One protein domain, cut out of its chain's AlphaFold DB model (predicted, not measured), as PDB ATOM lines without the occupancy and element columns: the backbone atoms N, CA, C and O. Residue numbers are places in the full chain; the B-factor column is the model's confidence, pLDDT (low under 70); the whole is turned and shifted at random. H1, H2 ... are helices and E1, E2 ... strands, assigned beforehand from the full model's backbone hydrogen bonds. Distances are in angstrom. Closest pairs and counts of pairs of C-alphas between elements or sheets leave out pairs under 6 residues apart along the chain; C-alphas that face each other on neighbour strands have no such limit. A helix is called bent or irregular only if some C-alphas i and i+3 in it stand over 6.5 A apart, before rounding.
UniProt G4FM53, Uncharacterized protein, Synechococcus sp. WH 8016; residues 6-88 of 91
ATOM      1  N   LYS A   6      -8.689   9.313  -9.944       90.00
ATOM      2  CA  LYS A   6      -7.250   9.550  -9.728       90.00
ATOM      3  C   LYS A   6      -7.038  10.613  -8.649       90.00
ATOM      4  O   LYS A   6      -6.331  10.384  -7.678       90.00
ATOM      5  N   GLN A   7      -7.717  11.746  -8.788       91.19
ATOM      6  CA  GLN A   7      -7.621  12.862  -7.849       91.19
ATOM      7  C   GLN A   7      -8.120  12.490  -6.446       91.19
ATOM      8  O   GLN A   7      -7.552  12.927  -5.451       91.19
ATOM      9  N   GLN A   8      -9.156  11.650  -6.364       91.56
ATOM     10  CA  GLN A   8      -9.639  11.086  -5.107       91.56
ATOM     11  C   GLN A   8      -8.577  10.189  -4.454       91.56
ATOM     12  O   GLN A   8      -8.332  10.326  -3.264       91.56
ATOM     13  N   THR A   9      -7.894   9.344  -5.236       91.75
ATOM     14  CA  THR A   9      -6.791   8.495  -4.743       91.75
ATOM     15  C   THR A   9      -5.638   9.337  -4.191       91.75
ATOM     16  O   THR A   9      -5.129   9.050  -3.108       91.75
ATOM     17  N   ASN A  10      -5.270  10.415  -4.888       90.94
ATOM     18  CA  ASN A  10      -4.249  11.353  -4.417       90.94
ATOM     19  C   ASN A  10      -4.687  12.041  -3.114       90.94
ATOM     20  O   ASN A  10      -3.920  12.082  -2.159       90.94
ATOM     21  N   LEU A  11      -5.934  12.519  -3.030       91.88
ATOM     22  CA  LEU A  11      -6.477  13.113  -1.805       91.88
ATOM     23  C   LEU A  11      -6.460  12.132  -0.625       91.88
ATOM     24  O   LEU A  11      -6.092  12.522   0.481       91.88
ATOM     25  N   ASP A  12      -6.881  10.888  -0.844       92.00
ATOM     26  CA  ASP A  12      -6.922   9.868   0.203       92.00
ATOM     27  C   ASP A  12      -5.505   9.530   0.689       92.00
ATOM     28  O   ASP A  12      -5.278   9.476   1.895       92.00
ATOM     29  N   SER A  13      -4.533   9.456  -0.224       91.75
ATOM     30  CA  SER A  13      -3.114   9.269   0.118       91.75
ATOM     31  C   SER A  13      -2.572  10.434   0.955       91.75
ATOM     32  O   SER A  13      -1.937  10.217   1.982       91.75
ATOM     33  N   ILE A  14      -2.903  11.682   0.598       91.12
ATOM     34  CA  ILE A  14      -2.538  12.862   1.404       91.12
ATOM     35  C   ILE A  14      -3.137  12.786   2.808       91.12
ATOM     36  O   ILE A  14      -2.464  13.140   3.773       91.12
ATOM     37  N   ILE A  15      -4.383  12.321   2.940       91.31
ATOM     38  CA  ILE A  15      -5.033  12.145   4.243       91.31
ATOM     39  C   ILE A  15      -4.298  11.095   5.084       91.31
ATOM     40  O   ILE A  15      -4.117  11.308   6.283       91.31
ATOM     41  N   GLU A  16      -3.867   9.990   4.477       90.81
ATOM     42  CA  GLU A  16      -3.083   8.952   5.153       90.81
ATOM     43  C   GLU A  16      -1.702   9.458   5.587       90.81
ATOM     44  O   GLU A  16      -1.247   9.115   6.676       90.81
ATOM     45  N   MET A  17      -1.083  10.338   4.797       89.00
ATOM     46  CA  MET A  17       0.215  10.957   5.091       89.00
ATOM     47  C   MET A  17       0.139  12.122   6.091       89.00
ATOM     48  O   MET A  17       1.177  12.610   6.534       89.00
ATOM     49  N   LEU A  18      -1.060  12.587   6.474       88.88
ATOM     50  CA  LEU A  18      -1.228  13.719   7.396       88.88
ATOM     51  C   LEU A  18      -0.408  13.611   8.686       88.88
ATOM     52  O   LEU A  18       0.181  14.621   9.054       88.88
ATOM     53  N   PRO A  19      -0.346  12.465   9.392       86.75
ATOM     54  CA  PRO A  19       0.433  12.367  10.625       86.75
ATOM     55  C   PRO A  19       1.924  12.644  10.410       86.75
ATOM     56  O   PRO A  19       2.544  13.298  11.242       86.75
ATOM     57  N   ASP A  20       2.473  12.198   9.280       87.75
ATOM     58  CA  ASP A  20       3.879  12.411   8.935       87.75
ATOM     59  C   ASP A  20       4.117  13.861   8.490       87.75
ATOM     60  O   ASP A  20       5.079  14.500   8.926       87.75
ATOM     61  N   ILE A  21       3.196  14.413   7.685       85.50
ATOM     62  CA  ILE A  21       3.212  15.821   7.258       85.50
ATOM     63  C   ILE A  21       3.111  16.754   8.467       85.50
ATOM     64  O   ILE A  21       3.742  17.801   8.453       85.50
ATOM     65  N   LEU A  22       2.324  16.394   9.484       85.56
ATOM     66  CA  LEU A  22       2.059  17.175  10.699       85.56
ATOM     67  C   LEU A  22       2.932  16.753  11.887       85.56
ATOM     68  O   LEU A  22       2.568  17.016  13.033       85.56
ATOM     69  N   SER A  23       4.048  16.072  11.632       81.06
ATOM     70  CA  SER A  23       4.967  15.638  12.683       81.06
ATOM     71  C   SER A  23       5.507  16.814  13.515       81.06
ATOM     72  O   SER A  23       5.500  17.967  13.075       81.06
ATOM     73  N   ASP A  24       5.990  16.509  14.728       61.81
ATOM     74  CA  ASP A  24       6.452  17.472  15.751       61.81
ATOM     75  C   ASP A  24       7.554  18.450  15.276       61.81
ATOM     76  O   ASP A  24       7.886  19.405  15.980       61.81
ATOM     77  N   ASP A  25       8.119  18.237  14.085       69.12
ATOM     78  CA  ASP A  25       9.094  19.126  13.456       69.12
ATOM     79  C   ASP A  25       8.470  20.416  12.887       69.12
ATOM     80  O   ASP A  25       9.190  21.384  12.621       69.12
ATOM     81  N   LEU A  26       7.143  20.479  12.723       71.19
ATOM     82  CA  LEU A  26       6.452  21.724  12.393       71.19
ATOM     83  C   LEU A  26       6.027  22.451  13.678       71.19
ATOM     84  O   LEU A  26       5.141  21.977  14.391       71.19
ATOM     85  N   PRO A  27       6.584  23.635  13.982       68.50
ATOM     86  CA  PRO A  27       6.099  24.421  15.106       68.50
ATOM     87  C   PRO A  27       4.615  24.762  14.906       68.50
ATOM     88  O   PRO A  27       4.159  24.997  13.788       68.50
ATOM     89  N   ASP A  28       3.870  24.799  16.009       77.62
ATOM     90  CA  ASP A  28       2.469  25.233  16.070       77.62
ATOM     91  C   ASP A  28       1.424  24.292  15.424       77.62
ATOM     92  O   ASP A  28       0.232  24.600  15.454       77.62
ATOM     93  N   VAL A  29       1.801  23.105  14.929       78.00
ATOM     94  CA  VAL A  29       0.835  22.092  14.420       78.00
ATOM     95  C   VAL A  29       0.074  21.349  15.515       78.00
ATOM     96  O   VAL A  29      -0.784  20.523  15.224       78.00
ATOM     97  N   THR A  30       0.351  21.657  16.779       81.81
ATOM     98  CA  THR A  30      -0.411  21.191  17.945       81.81
ATOM     99  C   THR A  30      -1.260  22.305  18.562       81.81
ATOM    100  O   THR A  30      -1.811  22.125  19.645       81.81
ATOM    101  N   ASP A  31      -1.307  23.495  17.955       87.00
ATOM    102  CA  ASP A  31      -2.113  24.607  18.456       87.00
ATOM    103  C   ASP A  31      -3.506  24.574  17.799       87.00
ATOM    104  O   ASP A  31      -3.634  24.805  16.594       87.00
ATOM    105  N   PRO A  32      -4.582  24.314  18.565       87.69
ATOM    106  CA  PRO A  32      -5.933  24.224  18.016       87.69
ATOM    107  C   PRO A  32      -6.490  25.559  17.504       87.69
ATOM    108  O   PRO A  32      -7.505  25.562  16.807       87.69
ATOM    109  N   SER A  33      -5.858  26.692  17.828       89.56
ATOM    110  CA  SER A  33      -6.228  28.006  17.290       89.56
ATOM    111  C   SER A  33      -5.688  28.258  15.879       89.56
ATOM    112  O   SER A  33      -6.121  29.208  15.224       89.56
ATOM    113  N   LYS A  34      -4.769  27.411  15.400       90.25
ATOM    114  CA  LYS A  34      -4.113  27.563  14.100       90.25
ATOM    115  C   LYS A  34      -4.848  26.825  12.990       90.25
ATOM    116  O   LYS A  34      -5.613  25.877  13.199       90.25
ATOM    117  N   PHE A  35      -4.536  27.251  11.776       91.12
ATOM    118  CA  PHE A  35      -4.905  26.596  10.534       91.12
ATOM    119  C   PHE A  35      -3.646  26.047   9.877       91.12
ATOM    120  O   PHE A  35      -2.682  26.785   9.671       91.12
ATOM    121  N   VAL A  36      -3.660  24.765   9.525       91.44
ATOM    122  CA  VAL A  36      -2.604  24.147   8.724       91.44
ATOM    123  C   VAL A  36      -3.130  23.943   7.315       91.44
ATOM    124  O   VAL A  36      -4.070  23.188   7.083       91.44
ATOM    125  N   GLN A  37      -2.532  24.642   6.367       91.06
ATOM    126  CA  GLN A  37      -2.848  24.560   4.954       91.06
ATOM    127  C   GLN A  37      -1.858  23.604   4.301       91.06
ATOM    128  O   GLN A  37      -0.648  23.810   4.386       91.06
ATOM    129  N   ILE A  38      -2.372  22.570   3.649       91.44
ATOM    130  CA  ILE A  38      -1.579  21.592   2.909       91.44
ATOM    131  C   ILE A  38      -1.963  21.733   1.449       91.44
ATOM    132  O   ILE A  38      -3.118  21.530   1.081       91.44
ATOM    133  N   ILE A  39      -0.998  22.123   0.634       91.06
ATOM    134  CA  ILE A  39      -1.147  22.348  -0.797       91.06
ATOM    135  C   ILE A  39      -0.448  21.194  -1.489       91.06
ATOM    136  O   ILE A  39       0.728  20.956  -1.223       91.06
ATOM    137  N   PHE A  40      -1.151  20.493  -2.367       91.00
ATOM    138  CA  PHE A  40      -0.594  19.337  -3.051       91.00
ATOM    139  C   PHE A  40      -0.891  19.348  -4.553       91.00
ATOM    140  O   PHE A  40      -1.913  19.895  -4.986       91.00
ATOM    141  N   ASP A  41       0.004  18.751  -5.346       91.31
ATOM    142  CA  ASP A  41      -0.244  18.519  -6.774       91.31
ATOM    143  C   ASP A  41      -1.297  17.420  -6.949       91.31
ATOM    144  O   ASP A  41      -1.045  16.234  -6.729       91.31
ATOM    145  N   ILE A  42      -2.498  17.818  -7.357       88.75
ATOM    146  CA  ILE A  42      -3.616  16.889  -7.528       88.75
ATOM    147  C   ILE A  42      -3.477  16.026  -8.783       88.75
ATOM    148  O   ILE A  42      -4.069  14.946  -8.852       88.75
ATOM    149  N   GLU A  43      -2.665  16.461  -9.746       89.88
ATOM    150  CA  GLU A  43      -2.420  15.755 -11.000       89.88
ATOM    151  C   GLU A  43      -1.203  14.825 -10.933       89.88
ATOM    152  O   GLU A  43      -0.906  14.171 -11.939       89.88
ATOM    153  N   SER A  44      -0.539  14.700  -9.772       86.25
ATOM    154  CA  SER A  44       0.596  13.784  -9.583       86.25
ATOM    155  C   SER A  44       0.288  12.387 -10.123       86.25
ATOM    156  O   SER A  44      -0.818  11.865  -9.941       86.25
ATOM    157  N   ASP A  45       1.251  11.807 -10.840       82.88
ATOM    158  CA  ASP A  45       1.123  10.472 -11.434       82.88
ATOM    159  C   ASP A  45       1.429   9.359 -10.429       82.88
ATOM    160  O   ASP A  45       0.910   8.254 -10.586       82.88
ATOM    161  N   ASP A  46       2.190   9.679  -9.381       82.50
ATOM    162  CA  ASP A  46       2.477   8.800  -8.255       82.50
ATOM    163  C   ASP A  46       2.026   9.479  -6.945       82.50
ATOM    164  O   ASP A  46       2.435  10.619  -6.682       82.50
ATOM    165  N   PRO A  47       1.171   8.828  -6.132       75.50
ATOM    166  CA  PRO A  47       0.800   9.313  -4.810       75.50
ATOM    167  C   PRO A  47       1.986   9.540  -3.865       75.50
ATOM    168  O   PRO A  47       1.946  10.466  -3.056       75.50
ATOM    169  N   GLU A  48       3.048   8.740  -3.973       78.62
ATOM    170  CA  GLU A  48       4.246   8.875  -3.132       78.62
ATOM    171  C   GLU A  48       5.123  10.063  -3.559       78.62
ATOM    172  O   GLU A  48       5.864  10.617  -2.746       78.62
ATOM    173  N   GLU A  49       5.012  10.501  -4.816       82.94
ATOM    174  CA  GLU A  49       5.754  11.645  -5.367       82.94
ATOM    175  C   GLU A  49       4.931  12.942  -5.388       82.94
ATOM    176  O   GLU A  49       5.343  13.927  -6.010       82.94
ATOM    177  N   ILE A  50       3.766  12.979  -4.726       84.56
ATOM    178  CA  ILE A  50       2.956  14.199  -4.672       84.56
ATOM    179  C   ILE A  50       3.791  15.322  -4.046       84.56
ATOM    180  O   ILE A  50       4.232  15.244  -2.901       84.56
ATOM    181  N   ALA A  51       3.983  16.408  -4.797       84.44
ATOM    182  CA  ALA A  51       4.604  17.610  -4.268       84.44
ATOM    183  C   ALA A  51       3.668  18.240  -3.230       84.44
ATOM    184  O   ALA A  51       2.542  18.608  -3.567       84.44
ATOM    185  N   ILE A  52       4.141  18.372  -1.989       87.62
ATOM    186  CA  ILE A  52       3.375  18.917  -0.865       87.62
ATOM    187  C   ILE A  52       4.075  20.164  -0.329       87.62
ATOM    188  O   ILE A  52       5.281  20.167  -0.085       87.62
ATOM    189  N   ALA A  53       3.301  21.218  -0.103       88.69
ATOM    190  CA  ALA A  53       3.719  22.397   0.635       88.69
ATOM    191  C   ALA A  53       2.780  22.626   1.819       88.69
ATOM    192  O   ALA A  53       1.560  22.646   1.661       88.69
ATOM    193  N   THR A  54       3.359  22.851   2.995       89.06
ATOM    194  CA  THR A  54       2.610  23.096   4.230       89.06
ATOM    195  C   THR A  54       2.808  24.536   4.689       89.06
ATOM    196  O   THR A  54       3.927  25.051   4.687       89.06
ATOM    197  N   LYS A  55       1.724  25.197   5.098       88.25
ATOM    198  CA  LYS A  55       1.732  26.552   5.662       88.25
ATOM    199  C   LYS A  55       0.865  26.592   6.917       88.25
ATOM    200  O   LYS A  55      -0.290  26.185   6.882       88.25
ATOM    201  N   VAL A  56       1.412  27.114   8.010       89.31
ATOM    202  CA  VAL A  56       0.661  27.371   9.247       89.31
ATOM    203  C   VAL A  56       0.221  28.834   9.265       89.31
ATOM    204  O   VAL A  56       1.000  29.723   8.918       89.31
ATOM    205  N   SER A  57      -1.030  29.089   9.634       87.19
ATOM    206  CA  SER A  57      -1.642  30.418   9.635       87.19
ATOM    207  C   SER A  57      -2.507  30.632  10.875       87.19
ATOM    208  O   SER A  57      -3.173  29.717  11.356       87.19
ATOM    209  N   ASP A  58      -2.543  31.874  11.359       89.31
ATOM    210  CA  ASP A  58      -3.494  32.336  12.381       89.31
ATOM    211  C   ASP A  58      -4.901  32.575  11.817       89.31
ATOM    212  O   ASP A  58      -5.865  32.755  12.560       89.31
ATOM    213  N   GLN A  59      -5.021  32.638  10.490       86.69
ATOM    214  CA  GLN A  59      -6.258  32.967   9.794       86.69
ATOM    215  C   GLN A  59      -6.590  31.915   8.747       86.69
ATOM    216  O   GLN A  59      -5.725  31.468   7.990       86.69
ATOM    217  N   GLN A  60      -7.876  31.580   8.671       83.31
ATOM    218  CA  GLN A  60      -8.414  30.789   7.581       83.31
ATOM    219  C   GLN A  60      -8.318  31.596   6.283       83.31
ATOM    220  O   GLN A  60      -9.005  32.607   6.131       83.31
ATOM    221  N   GLU A  61      -7.500  31.153   5.331       78.56
ATOM    222  CA  GLU A  61      -7.549  31.722   3.984       78.56
ATOM    223  C   GLU A  61      -8.571  30.940   3.161       78.56
ATOM    224  O   GLU A  61      -8.563  29.712   3.137       78.56
ATOM    225  N   SER A  62      -9.472  31.638   2.479       67.56
ATOM    226  CA  SER A  62     -10.438  30.998   1.574       67.56
ATOM    227  C   SER A  62      -9.954  30.971   0.125       67.56
ATOM    228  O   SER A  62     -10.479  30.204  -0.677       67.56
ATOM    229  N   GLU A  63      -8.948  31.777  -0.215       69.38
ATOM    230  CA  GLU A  63      -8.479  31.965  -1.585       69.38
ATOM    231  C   GLU A  63      -6.951  31.915  -1.623       69.38
ATOM    232  O   GLU A  63      -6.270  32.791  -1.095       69.38
ATOM    233  N   MET A  64      -6.415  30.873  -2.258       77.19
ATOM    234  CA  MET A  64      -4.992  30.749  -2.564       77.19
ATOM    235  C   MET A  64      -4.821  30.789  -4.081       77.19
ATOM    236  O   MET A  64      -5.547  30.117  -4.813       77.19
ATOM    237  N   ALA A  65      -3.877  31.592  -4.577       78.88
ATOM    238  CA  ALA A  65      -3.657  31.733  -6.014       78.88
ATOM    239  C   ALA A  65      -3.286  30.377  -6.639       78.88
ATOM    240  O   ALA A  65      -2.265  29.789  -6.295       78.88
ATOM    241  N   GLY A  66      -4.135  29.880  -7.543       80.56
ATOM    242  CA  GLY A  66      -3.937  28.604  -8.237       80.56
ATOM    243  C   GLY A  66      -4.354  27.354  -7.455       80.56
ATOM    244  O   GLY A  66      -4.430  26.291  -8.060       80.56
ATOM    245  N   ALA A  67      -4.674  27.460  -6.159       87.19
ATOM    246  CA  ALA A  67      -5.050  26.320  -5.324       87.19
ATOM    247  C   ALA A  67      -6.556  26.325  -5.026       87.19
ATOM    248  O   ALA A  67      -7.137  27.353  -4.680       87.19
ATOM    249  N   VAL A  68      -7.191  25.162  -5.118       89.62
ATOM    250  CA  VAL A  68      -8.612  24.967  -4.829       89.62
ATOM    251  C   VAL A  68      -8.745  24.211  -3.516       89.62
ATOM    252  O   VAL A  68      -8.182  23.132  -3.368       89.62
ATOM    253  N   LEU A  69      -9.510  24.755  -2.567       90.69
ATOM    254  CA  LEU A  69      -9.837  24.045  -1.330       90.69
ATOM    255  C   LEU A  69     -10.713  22.828  -1.658       90.69
ATOM    256  O   LEU A  69     -11.851  22.978  -2.107       90.69
ATOM    257  N   ILE A  70     -10.185  21.632  -1.417       90.94
ATOM    258  CA  ILE A  70     -10.873  20.366  -1.690       90.94
ATOM    259  C   ILE A  70     -11.511  19.801  -0.428       90.94
ATOM    260  O   ILE A  70     -12.627  19.281  -0.476       90.94
ATOM    261  N   LYS A  71     -10.823  19.904   0.713       90.69
ATOM    262  CA  LYS A  71     -11.309  19.356   1.980       90.69
ATOM    263  C   LYS A  71     -10.907  20.244   3.143       90.69
ATOM    264  O   LYS A  71      -9.789  20.740   3.205       90.69
ATOM    265  N   ASN A  72     -11.833  20.414   4.077       91.00
ATOM    266  CA  ASN A  72     -11.590  21.089   5.341       91.00
ATOM    267  C   ASN A  72     -11.821  20.077   6.463       91.00
ATOM    268  O   ASN A  72     -12.931  19.557   6.602       91.00
ATOM    269  N   LEU A  73     -10.773  19.761   7.215       91.06
ATOM    270  CA  LEU A  73     -10.826  18.872   8.368       91.06
ATOM    271  C   LEU A  73     -10.868  19.758   9.620       91.06
ATOM    272  O   LEU A  73      -9.866  20.398   9.943       91.06
ATOM    273  N   PRO A  74     -12.025  19.857  10.298       88.25
ATOM    274  CA  PRO A  74     -12.146  20.703  11.476       88.25
ATOM    275  C   PRO A  74     -11.204  20.226  12.584       88.25
ATOM    276  O   PRO A  74     -10.971  19.026  12.728       88.25
ATOM    277  N   SER A  75     -10.716  21.173  13.386       84.56
ATOM    278  CA  SER A  75      -9.990  20.882  14.624       84.56
ATOM    279  C   SER A  75     -10.774  19.908  15.515       84.56
ATOM    280  O   SER A  75     -11.977  20.078  15.746       84.56
ATOM    281  N   ILE A  76     -10.084  18.886  16.029       80.06
ATOM    282  CA  ILE A  76     -10.613  17.951  17.025       80.06
ATOM    283  C   ILE A  76      -9.668  17.945  18.228       80.06
ATOM    284  O   ILE A  76      -8.510  17.544  18.127       80.06
ATOM    285  N   GLY A  77     -10.172  18.362  19.392       81.88
ATOM    286  CA  GLY A  77      -9.385  18.411  20.625       81.88
ATOM    287  C   GLY A  77      -8.311  19.500  20.580       81.88
ATOM    288  O   GLY A  77      -8.632  20.668  20.395       81.88
ATOM    289  N   ASN A  78      -7.046  19.109  20.763       80.75
ATOM    290  CA  ASN A  78      -5.889  20.014  20.753       80.75
ATOM    291  C   ASN A  78      -5.168  20.043  19.390       80.75
ATOM    292  O   ASN A  78      -3.988  20.358  19.338       80.75
ATOM    293  N   ALA A  79      -5.831  19.661  18.299       85.25
ATOM    294  CA  ALA A  79      -5.251  19.701  16.955       85.25
ATOM    295  C   ALA A  79      -5.712  20.958  16.192       85.25
ATOM    296  O   ALA A  79      -6.835  21.405  16.426       85.25
ATOM    297  N   PRO A  80      -4.919  21.519  15.268       90.19
ATOM    298  CA  PRO A  80      -5.323  22.630  14.408       90.19
ATOM    299  C   PRO A  80      -6.424  22.216  13.425       90.19
ATOM    300  O   PRO A  80      -6.709  21.034  13.219       90.19
ATOM    301  N   THR A  81      -7.033  23.203  12.770       92.25
ATOM    302  CA  THR A  81      -7.891  22.940  11.604       92.25
ATOM    303  C   THR A  81      -7.016  22.707  10.376       92.25
ATOM    304  O   THR A  81      -6.158  23.535  10.077       92.25
ATOM    305  N   ILE A  82      -7.235  21.616   9.639       92.25
ATOM    306  CA  ILE A  82      -6.439  21.283   8.448       92.25
ATOM    307  C   ILE A  82      -7.236  21.620   7.187       92.25
ATOM    308  O   ILE A  82      -8.357  21.149   6.990       92.25
ATOM    309  N   GLN A  83      -6.637  22.400   6.298       92.81
ATOM    310  CA  GLN A  83      -7.205  22.793   5.016       92.81
ATOM    311  C   GLN A  83      -6.394  22.157   3.883       92.81
ATOM    312  O   GLN A  83      -5.218  22.465   3.710       92.81
ATOM    313  N   LEU A  84      -7.021  21.274   3.106       92.38
ATOM    314  CA  LEU A  84      -6.397  20.573   1.983       92.38
ATOM    315  C   LEU A  84      -6.710  21.294   0.672       92.38
ATOM    316  O   LEU A  84      -7.862  21.311   0.220       92.38
ATOM    317  N   TYR A  85      -5.678  21.857   0.057       92.44
ATOM    318  CA  TYR A  85      -5.733  22.532  -1.231       92.44
ATOM    319  C   TYR A  85      -5.081  21.688  -2.312       92.44
ATOM    320  O   TYR A  85      -3.961  21.213  -2.167       92.44
ATOM    321  N   ALA A  86      -5.771  21.582  -3.435       90.75
ATOM    322  CA  ALA A  86      -5.248  20.997  -4.652       90.75
ATOM    323  C   ALA A  86      -4.796  22.089  -5.613       90.75
ATOM    324  O   ALA A  86      -5.528  23.055  -5.833       90.75
ATOM    325  N   MET A  87      -3.637  21.914  -6.230       89.69
ATOM    326  CA  MET A  87      -3.145  22.783  -7.293       89.69
ATOM    327  C   MET A  87      -2.726  21.937  -8.494       89.69
ATOM    328  O   MET A  87      -2.197  20.846  -8.325       89.69
ATOM    329  N   ASP A  88      -2.963  22.447  -9.700       85.12
ATOM    330  CA  ASP A  88      -2.347  21.924 -10.924       85.12
ATOM    331  C   ASP A  88      -1.039  22.692 -11.149       85.12
ATOM    332  O   ASP A  88      -1.051  23.844 -11.594       85.12
TER     333      ASP A  88
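Overview. This is residues 6 to 88 of the 91 residues of an uncharacterized protein of Synechococcus sp. WH 8016 (UniProt G4FM53). A strongly twisted four-stranded sheet, order E2 E1 E4 E3, has one helix, H1, slantwise over one face, making two layers. The 83 printed residues include one named helix and four named strands, in chain order H1 E1 E2 E3 E4. The sheet and the class are mixed; the whole is compact, radius of gyration of the C-alphas 12.2 A, spanning 34 by 25 by 19 A.

Arrangement. Inner strands E1, residues 35 to 41, and E4, residues 81 to 87, are parallel, with N 38 and O 83 2.8 A apart, within hydrogen-bond range. Edge strand E2, residues 52 to 57, forms an antiparallel hairpin with E1 (N 37 and O 55, 2.8 A); edge strand E3, residues 67 to 73, forms one with E4 (N 84 and O 71, 2.8 A). H1, residues 6 to 21, is on the sheet at a height of 9.1 A, over E4 and only just not over E2, on which 2 of its C-alphas fall. It is irregular, C-alphas 16 and 19 being 7.3 A apart, with 10 of 12 O i to N i+4 pairs within range.

Along the chain. H1 runs 20.9 A from C-alpha 6 at (-7.250, 9.550, -9.728). E1 measures 19.7 A, E2 16.4 A, E3 16.6 A and E4 19.5 A, ending at (-3.145, 22.783, -7.293).

Size, cuts and confidence. The printed part has no cut. The link H1 to E1 is long. Residues 24 to 25, 27 and 62 to 63 have pLDDT under 70.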